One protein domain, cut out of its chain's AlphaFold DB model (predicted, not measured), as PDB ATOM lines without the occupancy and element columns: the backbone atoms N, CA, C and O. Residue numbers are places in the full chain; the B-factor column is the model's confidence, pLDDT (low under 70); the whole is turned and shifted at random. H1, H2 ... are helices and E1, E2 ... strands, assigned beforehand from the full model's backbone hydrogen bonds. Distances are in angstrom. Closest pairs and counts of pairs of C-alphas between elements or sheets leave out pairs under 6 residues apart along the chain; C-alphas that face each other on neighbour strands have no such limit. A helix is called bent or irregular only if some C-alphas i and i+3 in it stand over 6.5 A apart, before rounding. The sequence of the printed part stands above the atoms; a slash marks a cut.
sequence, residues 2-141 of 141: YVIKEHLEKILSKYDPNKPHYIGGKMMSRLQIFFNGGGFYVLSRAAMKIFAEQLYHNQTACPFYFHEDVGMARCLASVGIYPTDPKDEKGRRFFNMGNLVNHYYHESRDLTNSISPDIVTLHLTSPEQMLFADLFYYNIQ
ATOM      1  N   TYR A   2     152.301 102.284 144.931       90.69
ATOM      2  CA  TYR A   2     152.116 101.109 144.085       90.69
ATOM      3  C   TYR A   2     152.784 101.338 142.729       90.69
ATOM      4  O   TYR A   2     152.748 102.457 142.211       90.69
ATOM      5  N   VAL A   3     153.405 100.296 142.182       92.19
ATOM      6  CA  VAL A   3     154.100 100.339 140.892       92.19
ATOM      7  C   VAL A   3     153.457  99.321 139.965       92.19
ATOM      8  O   VAL A   3     153.368  98.147 140.314       92.19
ATOM      9  N   ILE A   4     153.038  99.769 138.783       93.94
ATOM     10  CA  ILE A   4     152.516  98.891 137.731       93.94
ATOM     11  C   ILE A   4     153.716  98.383 136.928       93.94
ATOM     12  O   ILE A   4     154.374  99.151 136.216       93.94
ATOM     13  N   LYS A   5     154.055  97.105 137.106       93.31
ATOM     14  CA  LYS A   5     155.344  96.538 136.692       93.31
ATOM     15  C   LYS A   5     155.485  96.489 135.176       93.31
ATOM     16  O   LYS A   5     156.527  96.876 134.661       93.31
ATOM     17  N   GLU A   6     154.439  96.102 134.463       94.56
ATOM     18  CA  GLU A   6     154.415  95.978 133.001       94.56
ATOM     19  C   GLU A   6     154.652  97.337 132.347       94.56
ATOM     20  O   GLU A   6     155.408  97.454 131.382       94.56
ATOM     21  N   HIS A   7     154.044  98.391 132.898       95.56
ATOM     22  CA  HIS A   7     154.256  99.755 132.424       95.56
ATOM     23  C   HIS A   7     155.698 100.198 132.679       95.56
ATOM     24  O   HIS A   7     156.342 100.747 131.780       95.56
ATOM     25  N   LEU A   8     156.238  99.911 133.871       95.81
ATOM     26  CA  LEU A   8     157.636 100.193 134.185       95.81
ATOM     27  C   LEU A   8     158.580  99.469 133.214       95.81
ATOM     28  O   LEU A   8     159.449 100.106 132.627       95.81
ATOM     29  N   GLU A   9     158.395  98.167 133.004       95.75
ATOM     30  CA  GLU A   9     159.204  97.353 132.091       95.75
ATOM     31  C   GLU A   9     159.121  97.865 130.651       95.75
ATOM     32  O   GLU A   9     160.152  98.057 130.003       95.75
ATOM     33  N   LYS A  10     157.914  98.188 130.170       95.94
ATOM     34  CA  LYS A  10     157.690  98.787 128.848       95.94
ATOM     35  C   LYS A  10     158.492 100.075 128.673       95.94
ATOM     36  O   LYS A  10     159.124 100.266 127.634       95.94
ATOM     37  N   ILE A  11     158.502 100.957 129.670       95.69
ATOM     38  CA  ILE A  11     159.241 102.226 129.605       95.69
ATOM     39  C   ILE A  11     160.749 101.990 129.700       95.69
ATOM     40  O   ILE A  11     161.501 102.542 128.896       95.69
ATOM     41  N   LEU A  12     161.195 101.153 130.641       96.56
ATOM     42  CA  LEU A  12     162.614 100.872 130.863       96.56
ATOM     43  C   LEU A  12     163.257 100.073 129.723       96.56
ATOM     44  O   LEU A  12     164.454 100.224 129.502       96.56
ATOM     45  N   SER A  13     162.484  99.304 128.949       97.06
ATOM     46  CA  SER A  13     162.974  98.561 127.773       97.06
ATOM     47  C   SER A  13     163.646  99.445 126.713       97.06
ATOM     48  O   SER A  13     164.436  98.963 125.904       97.06
ATOM     49  N   LYS A  14     163.367 100.754 126.734       96.12
ATOM     50  CA  LYS A  14     163.932 101.757 125.819       96.12
ATOM     51  C   LYS A  14     165.320 102.255 126.236       96.12
ATOM     52  O   LYS A  14     165.933 103.024 125.498       96.12
ATOM     53  N   TYR A  15     165.799 101.872 127.418       97.69
ATOM     54  CA  TYR A  15     167.045 102.357 128.000       97.69
ATOM     55  C   TYR A  15     168.117 101.270 127.981       97.69
ATOM     56  O   TYR A  15     167.846 100.104 128.254       97.69
ATOM     57  N   ASP A  16     169.360 101.662 127.705       98.12
ATOM     58  CA  ASP A  16     170.502 100.756 127.802       98.12
ATOM     59  C   ASP A  16     170.938 100.662 129.271       98.12
ATOM     60  O   ASP A  16     171.440 101.642 129.825       98.12
ATOM     61  N   PRO A  17     170.809  99.501 129.932       98.12
ATOM     62  CA  PRO A  17     171.169  99.382 131.339       98.12
ATOM     63  C   PRO A  17     172.677  99.554 131.611       98.12
ATOM     64  O   PRO A  17     173.061  99.709 132.773       98.12
ATOM     65  N   ASN A  18     173.531  99.522 130.579       98.44
ATOM     66  CA  ASN A  18     174.966  99.809 130.679       98.44
ATOM     67  C   ASN A  18     175.303 101.302 130.567       98.44
ATOM     68  O   ASN A  18     176.458 101.675 130.770       98.44
ATOM     69  N   LYS A  19     174.322 102.158 130.271       98.56
ATOM     70  CA  LYS A  19     174.477 103.614 130.314       98.56
ATOM     71  C   LYS A  19     173.885 104.164 131.610       98.56
ATOM     72  O   LYS A  19     172.907 103.614 132.113       98.56
ATOM     73  N   PRO A  20     174.469 105.230 132.184       98.38
ATOM     74  CA  PRO A  20     174.035 105.738 133.473       98.38
ATOM     75  C   PRO A  20     172.735 106.541 133.339       98.38
ATOM     76  O   PRO A  20     172.727 107.701 132.937       98.38
ATOM     77  N   HIS A  21     171.622 105.911 133.698       98.19
ATOM     78  CA  HIS A  21     170.300 106.527 133.745       98.19
ATOM     79  C   HIS A  21     169.806 106.732 135.179       98.19
ATOM     80  O   HIS A  21     169.946 105.833 136.013       98.19
ATOM     81  N   TYR A  22     169.182 107.892 135.414       97.56
ATOM     82  CA  TYR A  22     168.480 108.277 136.640       97.56
ATOM     83  C   TYR A  22     167.071 108.770 136.276       97.56
ATOM     84  O   TYR A  22     166.873 109.913 135.867       97.56
ATOM     85  N   ILE A  23     166.080 107.883 136.366       96.44
ATOM     86  CA  ILE A  23     164.755 108.055 135.748       96.44
ATOM     87  C   ILE A  23     163.674 108.188 136.824       96.44
ATOM     88  O   ILE A  23     163.676 107.426 137.785       96.44
ATOM     89  N   GLY A  24     162.733 109.114 136.663       93.88
ATOM     90  CA  GLY A  24     161.595 109.258 137.569       93.88
ATOM     91  C   GLY A  24     160.825 110.559 137.355       93.88
ATOM     92  O   GLY A  24     160.996 111.239 136.346       93.88
ATOM     93  N   GLY A  25     159.970 110.916 138.314       90.44
ATOM     94  CA  GLY A  25     159.215 112.168 138.271       90.44
ATOM     95  C   GLY A  25     160.113 113.368 138.580       90.44
ATOM     96  O   GLY A  25     160.365 113.667 139.746       90.44
ATOM     97  N   LYS A  26     160.596 114.070 137.548       89.56
ATOM     98  CA  LYS A  26     161.516 115.205 137.726       89.56
ATOM     99  C   LYS A  26     160.817 116.391 138.393       89.56
ATOM    100  O   LYS A  26     159.845 116.935 137.869       89.56
ATOM    101  N   MET A  27     161.390 116.841 139.501       86.38
ATOM    102  CA  MET A  27     161.015 118.028 140.265       86.38
ATOM    103  C   MET A  27     162.191 118.995 140.349       86.38
ATOM    104  O   MET A  27     163.342 118.621 140.127       86.38
ATOM    105  N   MET A  28     161.905 120.248 140.696       87.69
ATOM    106  CA  MET A  28     162.922 121.248 140.997       87.69
ATOM    107  C   MET A  28     162.795 121.668 142.458       87.69
ATOM    108  O   MET A  28     161.719 122.046 142.919       87.69
ATOM    109  N   SER A  29     163.896 121.588 143.199       84.44
ATOM    110  CA  SER A  29     163.942 122.045 144.590       84.44
ATOM    111  C   SER A  29     163.981 123.575 144.671       84.44
ATOM    112  O   SER A  29     164.281 124.262 143.694       84.44
ATOM    113  N   ARG A  30     163.773 124.130 145.875       83.38
ATOM    114  CA  ARG A  30     163.951 125.575 146.137       83.38
ATOM    115  C   ARG A  30     165.372 126.074 145.847       83.38
ATOM    116  O   ARG A  30     165.563 127.265 145.641       83.38
ATOM    117  N   LEU A  31     166.348 125.167 145.815       83.69
ATOM    118  CA  LEU A  31     167.747 125.443 145.487       83.69
ATOM    119  C   LEU A  31     168.048 125.253 143.989       83.69
ATOM    120  O   LEU A  31     169.210 125.133 143.622       83.69
ATOM    121  N   GLN A  32     167.016 125.176 143.138       84.81
ATOM    122  CA  GLN A  32     167.115 124.985 141.681       84.81
ATOM    123  C   GLN A  32     167.828 123.695 141.246       84.81
ATOM    124  O   GLN A  32     168.274 123.556 140.112       84.81
ATOM    125  N   ILE A  33     167.896 122.714 142.141       84.44
ATOM    126  CA  ILE A  33     168.427 121.387 141.831       84.44
ATOM    127  C   ILE A  33     167.278 120.543 141.311       84.44
ATOM    128  O   ILE A  33     166.270 120.396 142.013       84.44
ATOM    129  N   PHE A  34     167.438 120.003 140.105       90.06
ATOM    130  CA  PHE A  34     166.536 118.990 139.579       90.06
ATOM    131  C   PHE A  34     166.807 117.652 140.257       90.06
ATOM    132  O   PHE A  34     167.961 117.250 140.379       90.06
ATOM    133  N   PHE A  35     165.751 116.954 140.652       90.75
ATOM    134  CA  PHE A  35     165.808 115.624 141.259       90.75
ATOM    135  C   PHE A  35     164.597 114.800 140.820       90.75
ATOM    136  O   PHE A  35     163.627 115.369 140.320       90.75
ATOM    137  N   ASN A  36     164.638 113.481 140.991       87.06
ATOM    138  CA  ASN A  36     163.443 112.649 140.839       87.06
ATOM    139  C   ASN A  36     162.758 112.532 142.200       87.06
ATOM    140  O   ASN A  36     163.349 111.976 143.120       87.06
ATOM    141  N   GLY A  37     161.558 113.097 142.319       81.25
ATOM    142  CA  GLY A  37     160.776 113.119 143.554       81.25
ATOM    143  C   GLY A  37     159.511 112.269 143.467       81.25
ATOM    144  O   GLY A  37     159.227 111.634 142.451       81.25
ATOM    145  N   GLY A  38     158.719 112.280 144.540       71.81
ATOM    146  CA  GLY A  38     157.459 111.531 144.601       71.81
ATOM    147  C   GLY A  38     157.617 110.080 145.052       71.81
ATOM    148  O   GLY A  38     156.799 109.236 144.693       71.81
ATOM    149  N   GLY A  39     158.673 109.786 145.817       77.19
ATOM    150  CA  GLY A  39     158.868 108.499 146.491       77.19
ATOM    151  C   GLY A  39     159.410 107.369 145.614       77.19
ATOM    152  O   GLY A  39     159.436 106.225 146.067       77.19
ATOM    153  N   PHE A  40     159.826 107.659 144.375       86.94
ATOM    154  CA  PHE A  40     160.384 106.668 143.457       86.94
ATOM    155  C   PHE A  40     161.327 107.262 142.419       86.94
ATOM    156  O   PHE A  40     161.042 108.282 141.791       86.94
ATOM    157  N   TYR A  41     162.400 106.529 142.154       93.88
ATOM    158  CA  TYR A  41     163.254 106.710 140.995       93.88
ATOM    159  C   TYR A  41     163.903 105.375 140.615       93.88
ATOM    160  O   TYR A  41     163.974 104.443 141.415       93.88
ATOM    161  N   VAL A  42     164.412 105.294 139.391       96.19
ATOM    162  CA  VAL A  42     165.159 104.148 138.868       96.19
ATOM    163  C   VAL A  42     166.589 104.571 138.590       96.19
ATOM    164  O   VAL A  42     166.831 105.576 137.917       96.19
ATOM    165  N   LEU A  43     167.533 103.756 139.048       97.75
ATOM    166  CA  LEU A  43     168.922 103.805 138.618       97.75
ATOM    167  C   LEU A  43     169.198 102.612 137.707       97.75
ATOM    168  O   LEU A  43     168.954 101.463 138.073       97.75
ATOM    169  N   SER A  44     169.728 102.880 136.517       98.44
ATOM    170  CA  SER A  44     170.319 101.824 135.680       98.44
ATOM    171  C   SER A  44     171.432 101.082 136.429       98.44
ATOM    172  O   SER A  44     172.046 101.630 137.348       98.44
ATOM    173  N   ARG A  45     171.783  99.876 135.965       98.56
ATOM    174  CA  ARG A  45     172.920  99.118 136.510       98.56
ATOM    175  C   ARG A  45     174.213  99.938 136.500       98.56
ATOM    176  O   ARG A  45     174.932  99.930 137.494       98.56
ATOM    177  N   ALA A  46     174.498 100.661 135.417       98.69
ATOM    178  CA  ALA A  46     175.684 101.512 135.340       98.69
ATOM    179  C   ALA A  46     175.650 102.678 136.342       98.69
ATOM    180  O   ALA A  46     176.635 102.897 137.043       98.69
ATOM    181  N   ALA A  47     174.518 103.382 136.466       98.56
ATOM    182  CA  ALA A  47     174.375 104.463 137.446       98.56
ATOM    183  C   ALA A  47     174.520 103.953 138.887       98.56
ATOM    184  O   ALA A  47     175.224 104.567 139.685       98.56
ATOM    185  N   MET A  48     173.913 102.804 139.206       98.44
ATOM    186  CA  MET A  48     174.016 102.203 140.535       98.44
ATOM    187  C   MET A  48     175.445 101.750 140.851       98.44
ATOM    188  O   MET A  48     175.917 101.949 141.967       98.44
ATOM    189  N   LYS A  49     176.159 101.191 139.867       98.62
ATOM    190  CA  LYS A  49     177.569 100.815 140.017       98.62
ATOM    191  C   LYS A  49     178.445 102.033 140.323       98.62
ATOM    192  O   LYS A  49     179.215 101.997 141.274       98.62
ATOM    193  N   ILE A  50     178.280 103.121 139.567       98.50
ATOM    194  CA  ILE A  50     178.993 104.384 139.814       98.50
ATOM    195  C   ILE A  50     178.676 104.912 141.215       98.50
ATOM    196  O   ILE A  50     179.590 105.263 141.958       98.50
ATOM    197  N   PHE A  51     177.398 104.921 141.604       98.12
ATOM    198  CA  PHE A  51     176.999 105.353 142.938       98.12
ATOM    199  C   PHE A  51     177.676 104.527 144.038       98.12
ATOM    200  O   PHE A  51     178.345 105.095 144.898       98.12
ATOM    201  N   ALA A  52     177.557 103.202 143.984       98.06
ATOM    202  CA  ALA A  52     178.078 102.313 145.016       98.06
ATOM    203  C   ALA A  52     179.612 102.338 145.110       98.06
ATOM    204  O   ALA A  52     180.158 102.373 146.209       98.06
ATOM    205  N   GLU A  53     180.309 102.328 143.972       98.00
ATOM    206  CA  GLU A  53     181.768 102.173 143.939       98.00
ATOM    207  C   GLU A  53     182.524 103.503 144.051       98.00
ATOM    208  O   GLU A  53     183.652 103.515 144.538       98.00
ATOM    209  N   GLN A  54     181.938 104.620 143.601       97.19
ATOM    210  CA  GLN A  54     182.650 105.903 143.493       97.19
ATOM    211  C   GLN A  54     182.081 107.000 144.396       97.19
ATOM    212  O   GLN A  54     182.832 107.869 144.844       97.19
ATOM    213  N   LEU A  55     180.770 106.992 144.657       97.56
ATOM    214  CA  LEU A  55     180.095 108.113 145.314       97.56
ATOM    215  C   LEU A  55     179.729 107.840 146.769       97.56
ATOM    216  O   LEU A  55     179.929 108.715 147.604       97.56
ATOM    217  N   TYR A  56     179.235 106.644 147.091       95.62
ATOM    218  CA  TYR A  56     178.650 106.327 148.398       95.62
ATOM    219  C   TYR A  56     179.593 106.613 149.581       95.62
ATOM    220  O   TYR A  56     179.161 107.084 150.630       95.62
ATOM    221  N   HIS A  57     180.898 106.387 149.403       95.38
ATOM    222  CA  HIS A  57     181.919 106.665 150.421       95.38
ATOM    223  C   HIS A  57     182.598 108.038 150.270       95.38
ATOM    224  O   HIS A  57     183.380 108.440 151.131       95.38
ATOM    225  N   ASN A  58     182.314 108.770 149.194       96.44
ATOM    226  CA  ASN A  58     182.943 110.048 148.890       96.44
ATOM    227  C   ASN A  58     182.088 111.206 149.418       96.44
ATOM    228  O   ASN A  58     181.252 111.753 148.705       96.44
ATOM    229  N   GLN A  59     182.334 111.622 150.659       94.62
ATOM    230  CA  GLN A  59     181.577 112.705 151.303       94.62
ATOM    231  C   GLN A  59     181.746 114.073 150.623       94.62
ATOM    232  O   GLN A  59     180.928 114.963 150.835       94.62
ATOM    233  N   THR A  60     182.790 114.263 149.810       94.50
ATOM    234  CA  THR A  60     182.995 115.506 149.056       94.50
ATOM    235  C   THR A  60     182.099 115.557 147.819       94.50
ATOM    236  O   THR A  60     181.461 116.576 147.574       94.50
ATOM    237  N   ALA A  61     182.026 114.464 147.055       94.12
ATOM    238  CA  ALA A  61     181.176 114.368 145.863       94.12
ATOM    239  C   ALA A  61     179.701 114.084 146.206       94.12
ATOM    240  O   ALA A  61     178.790 114.539 145.516       94.12
ATOM    241  N   CYS A  62     179.471 113.349 147.291       96.19
ATOM    242  CA  CYS A  62     178.174 112.865 147.747       96.19
ATOM    243  C   CYS A  62     177.962 113.204 149.238       96.19
ATOM    244  O   CYS A  62     177.896 112.309 150.085       96.19
ATOM    245  N   PRO A  63     177.907 114.497 149.609       93.88
ATOM    246  CA  PRO A  63     177.665 114.885 150.992       93.88
ATOM    247  C   PRO A  63     176.250 114.496 151.426       93.88
ATOM    248  O   PRO A  63     175.301 114.559 150.639       93.88
ATOM    249  N   PHE A  64     176.094 114.164 152.709       92.69
ATOM    250  CA  PHE A  64     174.779 113.911 153.289       92.69
ATOM    251  C   PHE A  64     173.848 115.114 153.091       92.69
ATOM    252  O   PHE A  64     174.229 116.272 153.290       92.69
ATOM    253  N   TYR A  65     172.596 114.829 152.745       92.50
ATOM    254  CA  TYR A  65     171.532 115.817 152.683       92.50
ATOM    255  C   TYR A  65     170.256 115.224 153.271       92.50
ATOM    256  O   TYR A  65     169.937 114.064 153.030       92.50
ATOM    257  N   PHE A  66     169.524 116.022 154.047       91.81
ATOM    258  CA  PHE A  66     168.387 115.518 154.820       91.81
ATOM    259  C   PHE A  66     167.201 115.066 153.954       91.81
ATOM    260  O   PHE A  66     166.425 114.212 154.373       91.81
ATOM    261  N   HIS A  67     167.055 115.637 152.754       91.25
ATOM    262  CA  HIS A  67     166.143 115.131 151.734       91.25
ATOM    263  C   HIS A  67     166.896 114.147 150.841       91.25
ATOM    264  O   HIS A  67     167.721 114.572 150.031       91.25
ATOM    265  N   GLU A  68     166.603 112.858 150.982       92.25
ATOM    266  CA  GLU A  68     167.281 111.784 150.245       92.25
ATOM    267  C   GLU A  68     167.280 112.042 148.733       92.25
ATOM    268  O   GLU A  68     168.356 112.119 148.145       92.25
ATOM    269  N   ASP A  69     166.123 112.346 148.141       92.31
ATOM    270  CA  ASP A  69     165.979 112.547 146.698       92.31
ATOM    271  C   ASP A  69     166.895 113.674 146.167       92.31
ATOM    272  O   ASP A  69     167.514 113.574 145.105       92.31
ATOM    273  N   VAL A  70     167.013 114.768 146.932       93.38
ATOM    274  CA  VAL A  70     167.863 115.921 146.587       93.38
ATOM    275  C   VAL A  70     169.339 115.594 146.813       93.38
ATOM    276  O   VAL A  70     170.188 116.026 146.031       93.38
ATOM    277  N   GLY A  71     169.657 114.834 147.865       94.69
ATOM    278  CA  GLY A  71     171.004 114.331 148.131       94.69
ATOM    279  C   GLY A  71     171.493 113.422 147.008       94.69
ATOM    280  O   GLY A  71     172.564 113.658 146.451       94.69
ATOM    281  N   MET A  72     170.663 112.464 146.600       95.31
ATOM    282  CA  MET A  72     170.934 111.570 145.478       95.31
ATOM    283  C   MET A  72     171.131 112.331 144.171       95.31
ATOM    284  O   MET A  72     172.098 112.075 143.456       95.31
ATOM    285  N   ALA A  73     170.286 113.321 143.875       95.62
ATOM    286  CA  ALA A  73     170.452 114.135 142.676       95.62
ATOM    287  C   ALA A  73     171.767 114.931 142.665       95.62
ATOM    288  O   ALA A  73     172.440 114.980 141.638       95.62
ATOM    289  N   ARG A  74     172.171 115.520 143.799       94.50
ATOM    290  CA  ARG A  74     173.471 116.209 143.936       94.50
ATOM    291  C   ARG A  74     174.640 115.255 143.729       94.50
ATOM    292  O   ARG A  74     175.563 115.561 142.982       94.50
ATOM    293  N   CYS A  75     174.562 114.107 144.389       95.75
ATOM    294  CA  CYS A  75     175.560 113.056 144.346       95.75
ATOM    295  C   CYS A  75     175.794 112.579 142.907       95.75
ATOM    296  O   CYS A  75     176.915 112.614 142.410       95.75
ATOM    297  N   LEU A  76     174.725 112.228 142.193       97.44
ATOM    298  CA  LEU A  76     174.780 111.784 140.800       97.44
ATOM    299  C   LEU A  76     175.219 112.904 139.840       97.44
ATOM    300  O   LEU A  76     175.998 112.655 138.917       97.44
ATOM    301  N   ALA A  77     174.808 114.149 140.090       96.25
ATOM    302  CA  ALA A  77     175.230 115.297 139.290       96.25
ATOM    303  C   ALA A  77     176.746 115.555 139.364       96.25
ATOM    304  O   ALA A  77     177.310 116.064 138.396       96.25
ATOM    305  N   SER A  78     177.420 115.166 140.457       96.38
ATOM    306  CA  SER A  78     178.882 115.301 140.601       96.38
ATOM    307  C   SER A  78     179.679 114.504 139.557       96.38
ATOM    308  O   SER A  78     180.816 114.853 139.247       96.38
ATOM    309  N   VAL A  79     179.059 113.476 138.971       97.19
ATOM    310  CA  VAL A  79     179.613 112.628 137.901       97.19
ATOM    311  C   VAL A  79     178.815 112.752 136.598       97.19
ATOM    312  O   VAL A  79     178.890 111.888 135.727       97.19
ATOM    313  N   GLY A  80     178.034 113.827 136.451       96.88
ATOM    314  CA  GLY A  80     177.298 114.138 135.223       96.88
ATOM    315  C   GLY A  80     176.049 113.286 134.973       96.88
ATOM    316  O   GLY A  80     175.574 113.226 133.840       96.88
ATOM    317  N   ILE A  81     175.503 112.628 135.999       97.75
ATOM    318  CA  ILE A  81     174.256 111.858 135.904       97.75
ATOM    319  C   ILE A  81     173.100 112.732 136.405       97.75
ATOM    320  O   ILE A  81     173.062 113.120 137.570       97.75
ATOM    321  N   TYR A  82     172.137 113.028 135.531       96.12
ATOM    322  CA  TYR A  82     171.029 113.950 135.811       96.12
ATOM    323  C   TYR A  82     169.661 113.260 135.728       96.12
ATOM    324  O   TYR A  82     169.510 112.291 134.978       96.12
ATOM    325  N   PRO A  83     168.647 113.754 136.463       95.50
ATOM    326  CA  PRO A  83     167.306 113.182 136.441       95.50
ATOM    327  C   PRO A  83     166.617 113.364 135.088       95.50
ATOM    328  O   PRO A  83     166.622 114.449 134.495       95.50
ATOM    329  N   THR A  84     165.934 112.316 134.643       94.12
ATOM    330  CA  THR A  84     165.099 112.310 133.440       94.12
ATOM    331  C   THR A  84     163.662 111.927 133.775       94.12
ATOM    332  O   THR A  84     163.445 110.926 134.453       94.12
ATOM    333  N   ASP A  85     162.698 112.672 133.228       93.25
ATOM    334  CA  ASP A  85     161.254 112.422 133.352       93.25
ATOM    335  C   ASP A  85     160.680 112.075 131.978       93.25
ATOM    336  O   ASP A  85     160.342 112.986 131.211       93.25
ATOM    337  N   PRO A  86     160.676 110.784 131.599       93.94
ATOM    338  CA  PRO A  86     160.120 110.377 130.327       93.94
ATOM    339  C   PRO A  86     158.612 110.599 130.314       93.94
ATOM    340  O   PRO A  86     157.901 110.425 131.305       93.94
ATOM    341  N   LYS A  87     158.138 110.967 129.132       94.25
ATOM    342  CA  LYS A  87     156.740 111.246 128.839       94.25
ATOM    343  C   LYS A  87     156.331 110.455 127.610       94.25
ATOM    344  O   LYS A  87     157.187 110.016 126.837       94.25
ATOM    345  N   ASP A  88     155.035 110.258 127.444       94.81
ATOM    346  CA  ASP A  88     154.522 109.687 126.209       94.81
ATOM    347  C   ASP A  88     154.600 110.692 125.047       94.81
ATOM    348  O   ASP A  88     155.001 111.846 125.209       94.81
ATOM    349  N   GLU A  89     154.202 110.249 123.857       94.69
ATOM    350  CA  GLU A  89     154.224 111.055 122.629       94.69
ATOM    351  C   GLU A  89     153.357 112.321 122.716       94.69
ATOM    352  O   GLU A  89     153.587 113.282 121.986       94.69
ATOM    353  N   LYS A  90     152.380 112.344 123.631       94.50
ATOM    354  CA  LYS A  90     151.506 113.493 123.894       94.50
ATOM    355  C   LYS A  90     152.037 114.390 125.016       94.50
ATOM    356  O   LYS A  90     151.369 115.343 125.402       94.50
ATOM    357  N   GLY A  91     153.222 114.103 125.557       92.94
ATOM    358  CA  GLY A  91     153.817 114.856 126.659       92.94
ATOM    359  C   GLY A  91     153.205 114.547 128.030       92.94
ATOM    360  O   GLY A  91     153.446 115.296 128.983       92.94
ATOM    361  N   ARG A  92     152.445 113.454 128.156       93.50
ATOM    362  CA  ARG A  92     151.824 113.019 129.412       93.50
ATOM    363  C   ARG A  92     152.800 112.202 130.241       93.50
ATOM    364  O   ARG A  92     153.664 111.504 129.711       93.50
ATOM    365  N   ARG A  93     152.674 112.298 131.559       91.62
ATOM    366  CA  ARG A  93     153.655 111.744 132.496       91.62
ATOM    367  C   ARG A  93     153.388 110.271 132.768       91.62
ATOM    368  O   ARG A  93     152.237 109.874 132.933       91.62
ATOM    369  N   PHE A  94     154.458 109.486 132.863       93.25
ATOM    370  CA  PHE A  94     154.392 108.112 133.365       93.25
ATOM    371  C   PHE A  94     154.541 108.060 134.888       93.25
ATOM    372  O   PHE A  94     153.898 107.251 135.553       93.25
ATOM    373  N   PHE A  95     155.379 108.936 135.447       91.38
ATOM    374  CA  PHE A  95     155.676 108.993 136.873       91.38
ATOM    375  C   PHE A  95     154.866 110.101 137.531       91.38
ATOM    376  O   PHE A  95     155.103 111.287 137.292       91.38
ATOM    377  N   ASN A  96     153.910 109.712 138.368       85.50
ATOM    378  CA  ASN A  96     153.148 110.660 139.162       85.50
ATOM    379  C   ASN A  96     153.846 110.905 140.510       85.50
ATOM    380  O   ASN A  96     154.292 109.961 141.162       85.50
ATOM    381  N   MET A  97     153.941 112.175 140.912       78.19
ATOM    382  CA  MET A  97     154.741 112.624 142.065       78.19
ATOM    383  C   MET A  97     153.905 112.822 143.338       78.19
ATOM    384  O   MET A  97     154.445 112.990 144.429       78.19
ATOM    385  N   GLY A  98     152.581 112.814 143.202       78.88
ATOM    386  CA  GLY A  98     151.616 112.943 144.288       78.88
ATOM    387  C   GLY A  98     150.460 111.966 144.105       78.88
ATOM    388  O   GLY A  98     150.459 111.153 143.182       78.88
ATOM    389  N   ASN A  99     149.456 112.015 144.981       81.50
ATOM    390  CA  ASN A  99     148.231 111.267 144.693       81.50
ATOM    391  C   ASN A  99     147.500 111.899 143.491       81.50
ATOM    392  O   ASN A  99     147.665 113.083 143.184       81.50
ATOM    393  N   LEU A 100     146.684 111.102 142.801       81.62
ATOM    394  CA  LEU A 100     145.956 111.549 141.606       81.62
ATOM    395  C   LEU A 100     144.980 112.698 141.902       81.62
ATOM    396  O   LEU A 100     144.732 113.539 141.043       81.62
ATOM    397  N   VAL A 101     144.458 112.758 143.127       83.06
ATOM    398  CA  VAL A 101     143.537 113.810 143.574       83.06
ATOM    399  C   VAL A 101     144.255 115.162 143.653       83.06
ATOM    400  O   VAL A 101     143.780 116.154 143.117       83.06
ATOM    401  N   ASN A 102     145.439 115.205 144.252       81.44
ATOM    402  CA  ASN A 102     146.275 116.393 144.352       81.44
ATOM    403  C   ASN A 102     146.743 116.824 142.967       81.44
ATOM    404  O   ASN A 102     146.699 118.013 142.671       81.44
ATOM    405  N   HIS A 103     147.121 115.875 142.104       82.31
ATOM    406  CA  HIS A 103     147.421 116.171 140.702       82.31
ATOM    407  C   HIS A 103     146.224 116.840 140.015       82.31
ATOM    408  O   HIS A 103     146.384 117.877 139.376       82.31
ATOM    409  N   TYR A 104     145.010 116.319 140.220       84.50
ATOM    410  CA  TYR A 104     143.787 116.911 139.674       84.50
ATOM    411  C   TYR A 104     143.554 118.355 140.144       84.50
ATOM    412  O   TYR A 104     143.195 119.231 139.356       84.50
ATOM    413  N   TYR A 105     143.748 118.619 141.437       84.19
ATOM    414  CA  TYR A 105     143.468 119.933 142.018       84.19
ATOM    415  C   TYR A 105     144.578 120.967 141.800       84.19
ATOM    416  O   TYR A 105     144.261 122.154 141.709       84.19
ATOM    417  N   HIS A 106     145.842 120.545 141.723       79.56
ATOM    418  CA  HIS A 106     147.000 121.446 141.755       79.56
ATOM    419  C   HIS A 106     147.861 121.434 140.489       79.56
ATOM    420  O   HIS A 106     148.577 122.406 140.264       79.56
ATOM    421  N   GLU A 107     147.797 120.385 139.663       79.56
ATOM    422  CA  GLU A 107     148.582 120.294 138.423       79.56
ATOM    423  C   GLU A 107     147.698 120.408 137.177       79.56
ATOM    424  O   GLU A 107     147.919 121.282 136.341       79.56
ATOM    425  N   SER A 108     146.682 119.552 137.041       82.06
ATOM    426  CA  SER A 108     145.793 119.552 135.878       82.06
ATOM    427  C   SER A 108     144.407 119.017 136.211       82.06
ATOM    428  O   SER A 108     144.258 117.859 136.588       82.06
ATOM    429  N   ARG A 109     143.376 119.819 135.922       83.75
ATOM    430  CA  ARG A 109     141.965 119.392 135.971       83.75
ATOM    431  C   ARG A 109     141.608 118.372 134.884       83.75
ATOM    432  O   ARG A 109     140.545 117.771 134.944       83.75
ATOM    433  N   ASP A 110     142.484 118.162 133.906       86.00
ATOM    434  CA  ASP A 110     142.346 117.112 132.905       86.00
ATOM    435  C   ASP A 110     143.434 116.053 133.116       86.00
ATOM    436  O   ASP A 110     144.595 116.207 132.711       86.00
ATOM    437  N   LEU A 111     143.056 114.968 133.792       83.44
ATOM    438  CA  LEU A 111     143.951 113.839 134.039       83.44
ATOM    439  C   LEU A 111     144.322 113.123 132.738       83.44
ATOM    440  O   LEU A 111     145.467 112.713 132.575       83.44
ATOM    441  N   THR A 112     143.396 113.026 131.785       85.06
ATOM    442  CA  THR A 112     143.589 112.251 130.549       85.06
ATOM    443  C   THR A 112     144.624 112.873 129.612       85.06
ATOM    444  O   THR A 112     145.313 112.154 128.880       85.06
ATOM    445  N   ASN A 113     144.771 114.199 129.688       87.69
ATOM    446  CA  ASN A 113     145.764 114.975 128.951       87.69
ATOM    447  C   ASN A 113     147.041 115.279 129.747       87.69
ATOM    448  O   ASN A 113     147.963 115.869 129.192       87.69
ATOM    449  N   SER A 114     147.141 114.875 131.017       88.75
ATOM    450  CA  SER A 114     148.345 115.109 131.836       88.75
ATOM    451  C   SER A 114     149.046 113.827 132.287       88.75
ATOM    452  O   SER A 114     150.269 113.821 132.455       88.75
ATOM    453  N   ILE A 115     148.305 112.728 132.414       90.69
ATOM    454  CA  ILE A 115     148.788 111.427 132.869       90.69
ATOM    455  C   ILE A 115     148.649 110.414 131.734       90.69
ATOM    456  O   ILE A 115     147.624 110.342 131.055       90.69
ATOM    457  N   SER A 116     149.712 109.649 131.501       94.19
ATOM    458  CA  SER A 116     149.711 108.589 130.499       94.19
ATOM    459  C   SER A 116     148.806 107.426 130.936       94.19
ATOM    460  O   SER A 116     148.782 107.101 132.121       94.19
ATOM    461  N   PRO A 117     148.104 106.742 130.012       92.50
ATOM    462  CA  PRO A 117     147.444 105.473 130.319       92.50
ATOM    463  C   PRO A 117     148.449 104.398 130.760       92.50
ATOM    464  O   PRO A 117     148.102 103.539 131.561       92.50
ATOM    465  N   ASP A 118     149.709 104.498 130.320       94.12
ATOM    466  CA  ASP A 118     150.822 103.670 130.797       94.12
ATOM    467  C   ASP A 118     151.438 104.249 132.097       94.12
ATOM    468  O   ASP A 118     152.661 104.321 132.241       94.12
ATOM    469  N   ILE A 119     150.620 104.762 133.024       92.50
ATOM    470  CA  ILE A 119     151.107 105.302 134.304       92.50
ATOM    471  C   ILE A 119     151.886 104.225 135.068       92.50
ATOM    472  O   ILE A 119     151.465 103.077 135.144       92.50
ATOM    473  N   VAL A 120     153.020 104.589 135.656       93.25
ATOM    474  CA  VAL A 120     153.893 103.651 136.370       93.25
ATOM    475  C   VAL A 120     153.646 103.676 137.867       93.25
ATOM    476  O   VAL A 120     153.600 102.622 138.496       93.25
ATOM    477  N   THR A 121     153.513 104.867 138.452       90.12
ATOM    478  CA  THR A 121     153.467 105.043 139.907       90.12
ATOM    479  C   THR A 121     152.127 105.592 140.371       90.12
ATOM    480  O   THR A 121     151.650 106.622 139.895       90.12
ATOM    481  N   LEU A 122     151.552 104.938 141.381       89.00
ATOM    482  CA  LEU A 122     150.465 105.478 142.191       89.00
ATOM    483  C   LEU A 122     151.025 105.822 143.575       89.00
ATOM    484  O   LEU A 122     151.445 104.955 144.351       89.00
ATOM    485  N   HIS A 123     151.092 107.116 143.873       85.75
ATOM    486  CA  HIS A 123     151.632 107.622 145.129       85.75
ATOM    487  C   HIS A 123     150.518 107.833 146.173       85.75
ATOM    488  O   HIS A 123     149.366 108.091 145.827       85.75
ATOM    489  N   LEU A 124     150.865 107.713 147.464       83.75
ATOM    490  CA  LEU A 124     149.937 107.725 148.619       83.75
ATOM    491  C   LEU A 124     148.771 106.716 148.536       83.75
ATOM    492  O   LEU A 124     147.697 106.959 149.076       83.75
ATOM    493  N   THR A 125     148.982 105.585 147.867       85.62
ATOM    494  CA  THR A 125     148.018 104.478 147.778       85.62
ATOM    495  C   THR A 125     148.010 103.651 149.068       85.62
ATOM    496  O   THR A 125     149.087 103.248 149.519       85.62
ATOM    497  N   SER A 126     146.831 103.395 149.648       90.31
ATOM    498  CA  SER A 126     146.666 102.524 150.827       90.31
ATOM    499  C   SER A 126     146.778 101.038 150.456       90.31
ATOM    500  O   SER A 126     146.573 100.702 149.290       90.31
ATOM    501  N   PRO A 127     147.062 100.126 151.405       92.81
ATOM    502  CA  PRO A 127     147.116  98.688 151.127       92.81
ATOM    503  C   PRO A 127     145.857  98.133 150.438       92.81
ATOM    504  O   PRO A 127     145.967  97.343 149.505       92.81
ATOM    505  N   GLU A 128     144.664  98.591 150.825       93.12
ATOM    506  CA  GLU A 128     143.391  98.185 150.211       93.12
ATOM    507  C   GLU A 128     143.298  98.646 148.752       93.12
ATOM    508  O   GLU A 128     142.858  97.901 147.878       93.12
ATOM    509  N   GLN A 129     143.754  99.868 148.468       90.94
ATOM    510  CA  GLN A 129     143.811 100.397 147.107       90.94
ATOM    511  C   GLN A 129     144.870  99.683 146.258       90.94
ATOM    512  O   GLN A 129     144.658  99.513 145.060       90.94
ATOM    513  N   MET A 130     145.989  99.253 146.853       91.94
ATOM    514  CA  MET A 130     146.988  98.431 146.160       91.94
ATOM    515  C   MET A 130     146.395  97.084 145.764       91.94
ATOM    516  O   MET A 130     146.542  96.684 144.617       91.94
ATOM    517  N   LEU A 131     145.676  96.422 146.679       92.06
ATOM    518  CA  LEU A 131     144.989  95.163 146.388       92.06
ATOM    519  C   LEU A 131     143.964  95.336 145.261       92.06
ATOM    520  O   LEU A 131     143.906  94.520 144.347       92.06
ATOM    521  N   PHE A 132     143.177  96.413 145.299       90.88
ATOM    522  CA  PHE A 132     142.224  96.709 144.233       90.88
ATOM    523  C   PHE A 132     142.917  96.951 142.885       90.88
ATOM    524  O   PHE A 132     142.474  96.423 141.868       90.88
ATOM    525  N   ALA A 133     144.012  97.719 142.873       89.56
ATOM    526  CA  ALA A 133     144.808  97.935 141.668       89.56
ATOM    527  C   ALA A 133     145.358  96.607 141.126       89.56
ATOM    528  O   ALA A 133     145.249  96.353 139.932       89.56
ATOM    529  N   ASP A 134     145.872  95.735 141.991       91.19
ATOM    530  CA  ASP A 134     146.413  94.432 141.602       91.19
ATOM    531  C   ASP A 134     145.345  93.515 140.980       91.19
ATOM    532  O   ASP A 134     145.540  92.928 139.915       91.19
ATOM    533  N   LEU A 135     144.156  93.462 141.585       91.19
ATOM    534  CA  LEU A 135     143.014  92.740 141.018       91.19
ATOM    535  C   LEU A 135     142.628  93.293 139.641       91.19
ATOM    536  O   LEU A 135     142.423  92.523 138.705       91.19
ATOM    537  N   PHE A 136     142.575  94.616 139.501       87.56
ATOM    538  CA  PHE A 136     142.181  95.267 138.256       87.56
ATOM    539  C   PHE A 136     143.204  95.076 137.128       87.56
ATOM    540  O   PHE A 136     142.823  94.735 136.013       87.56
ATOM    541  N   TYR A 137     144.494  95.288 137.402       85.88
ATOM    542  CA  TYR A 137     145.535  95.245 136.372       85.88
ATOM    543  C   TYR A 137     145.937  93.820 135.980       85.88
ATOM    544  O   TYR A 137     146.267  93.604 134.815       85.88
ATOM    545  N   TYR A 138     145.885  92.861 136.911       87.75
ATOM    546  CA  TYR A 138     146.495  91.541 136.710       87.75
ATOM    547  C   TYR A 138     145.510  90.370 136.740       87.75
ATOM    548  O   TYR A 138     145.853  89.302 136.239       87.75
ATOM    549  N   ASN A 139     144.309  90.526 137.312       80.50
ATOM    550  CA  ASN A 139     143.400  89.391 137.529       80.50
ATOM    551  C   ASN A 139     142.083  89.458 136.738       80.50
ATOM    552  O   ASN A 139     141.406  88.439 136.632       80.50
ATOM    553  N   ILE A 140     141.699  90.617 136.190       72.69
ATOM    554  CA  ILE A 140     140.423  90.805 135.462       72.69
ATOM    555  C   ILE A 140     140.670  91.033 133.950       72.69
ATOM    556  O   ILE A 140     139.953  91.792 133.305       72.69
ATOM    557  N   GLN A 141     141.691  90.396 133.365       57.47
ATOM    558  CA  GLN A 141     141.932  90.432 131.909       57.47
ATOM    559  C   GLN A 141     141.295  89.245 131.185       57.47
ATOM    560  O   GLN A 141     141.433  88.106 131.684       57.47
TER     561      GLN A 141
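Overview. This is residues 2 to 141 of the 141 residues of an uncharacterized protein of Diploscapter pachys (UniProt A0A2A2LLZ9). An elongated domain in two halves: in one, the hairpin of E1 and E2, with E2 bent at residue 39, has helix H3 packed on E2, and H2 meets H3 about perpendicular; in the other, H4 and H5 lie apart among long loops, with H1 between this end and the rest. Two short pairings tie loops in, residues 2 to 3 with 121 to 122, and 22 to 23 of E1 with 83 to 84. The printed part has 140 residues, with five named helices and two named strands in the order H1 E1 E2 H2 H3 H4 H5; the sheet is E1 - E2, antiparallel. The class is mixed, helices and strands, with under half of the residues in named elements. The whole is compact, with a radius of gyration of the C-alphas of 16.2 A, and spans 49 by 32 by 32 A.

Arrangement. H1, residues 5 to 12, touches no helix. E1, residues 22 to 28, and E2, residues 34 to 43, form a hairpin, antiparallel at 163 degrees between directions, with N 23 and O 42 at 2.9 A and N 27 and O 35 at 2.8 A, both within hydrogen-bond range. E2 bends by 121 degrees at residue 39. H2, residues 45 to 55, touches H3, residues 68 to 77, about perpendicular at 90 degrees; their closest C-alphas are those of Leu 55 and Cys 75, 6.8 A apart. The closest C-alphas of E2 and H3 are those of Phe 35 and Ala 73, 5.1 A apart, and E1 and H3 are near each other. Residues 2 to 3 pair antiparallel with 121 to 122, and residues 22 to 23 of E1 pair parallel with 83 to 84. H4, residues 100 to 106, and H5, residues 127 to 139, are apart from each other and from the other named elements. In H1, H2, H3, H4 and H5 every O i to N i+4 pair is within hydrogen-bond range.

Along the chain. H1 begins at C-alpha 5, (155.344, 96.538, 136.692). E1 measures 14.8 A from first to last C-alpha and E2 15.4 A; H2 measures 14.5 A and H3 14.0 A. H3 begins at C-alpha 68, (167.281, 111.784, 150.245). H5 measures 16.9 A and ends at C-alpha 139, (143.400, 89.391, 137.529).

Size, cuts and confidence. The C-alphas farthest apart are those of Thr 60 and Gln 141, 51.1 A. The printed part has no cut and ends at residue 141, the chain's last. The links H2 to H3, H3 to H4 and H4 to H5 are long. Mean pLDDT of the printed part is 91.2; residue 141 is under 70.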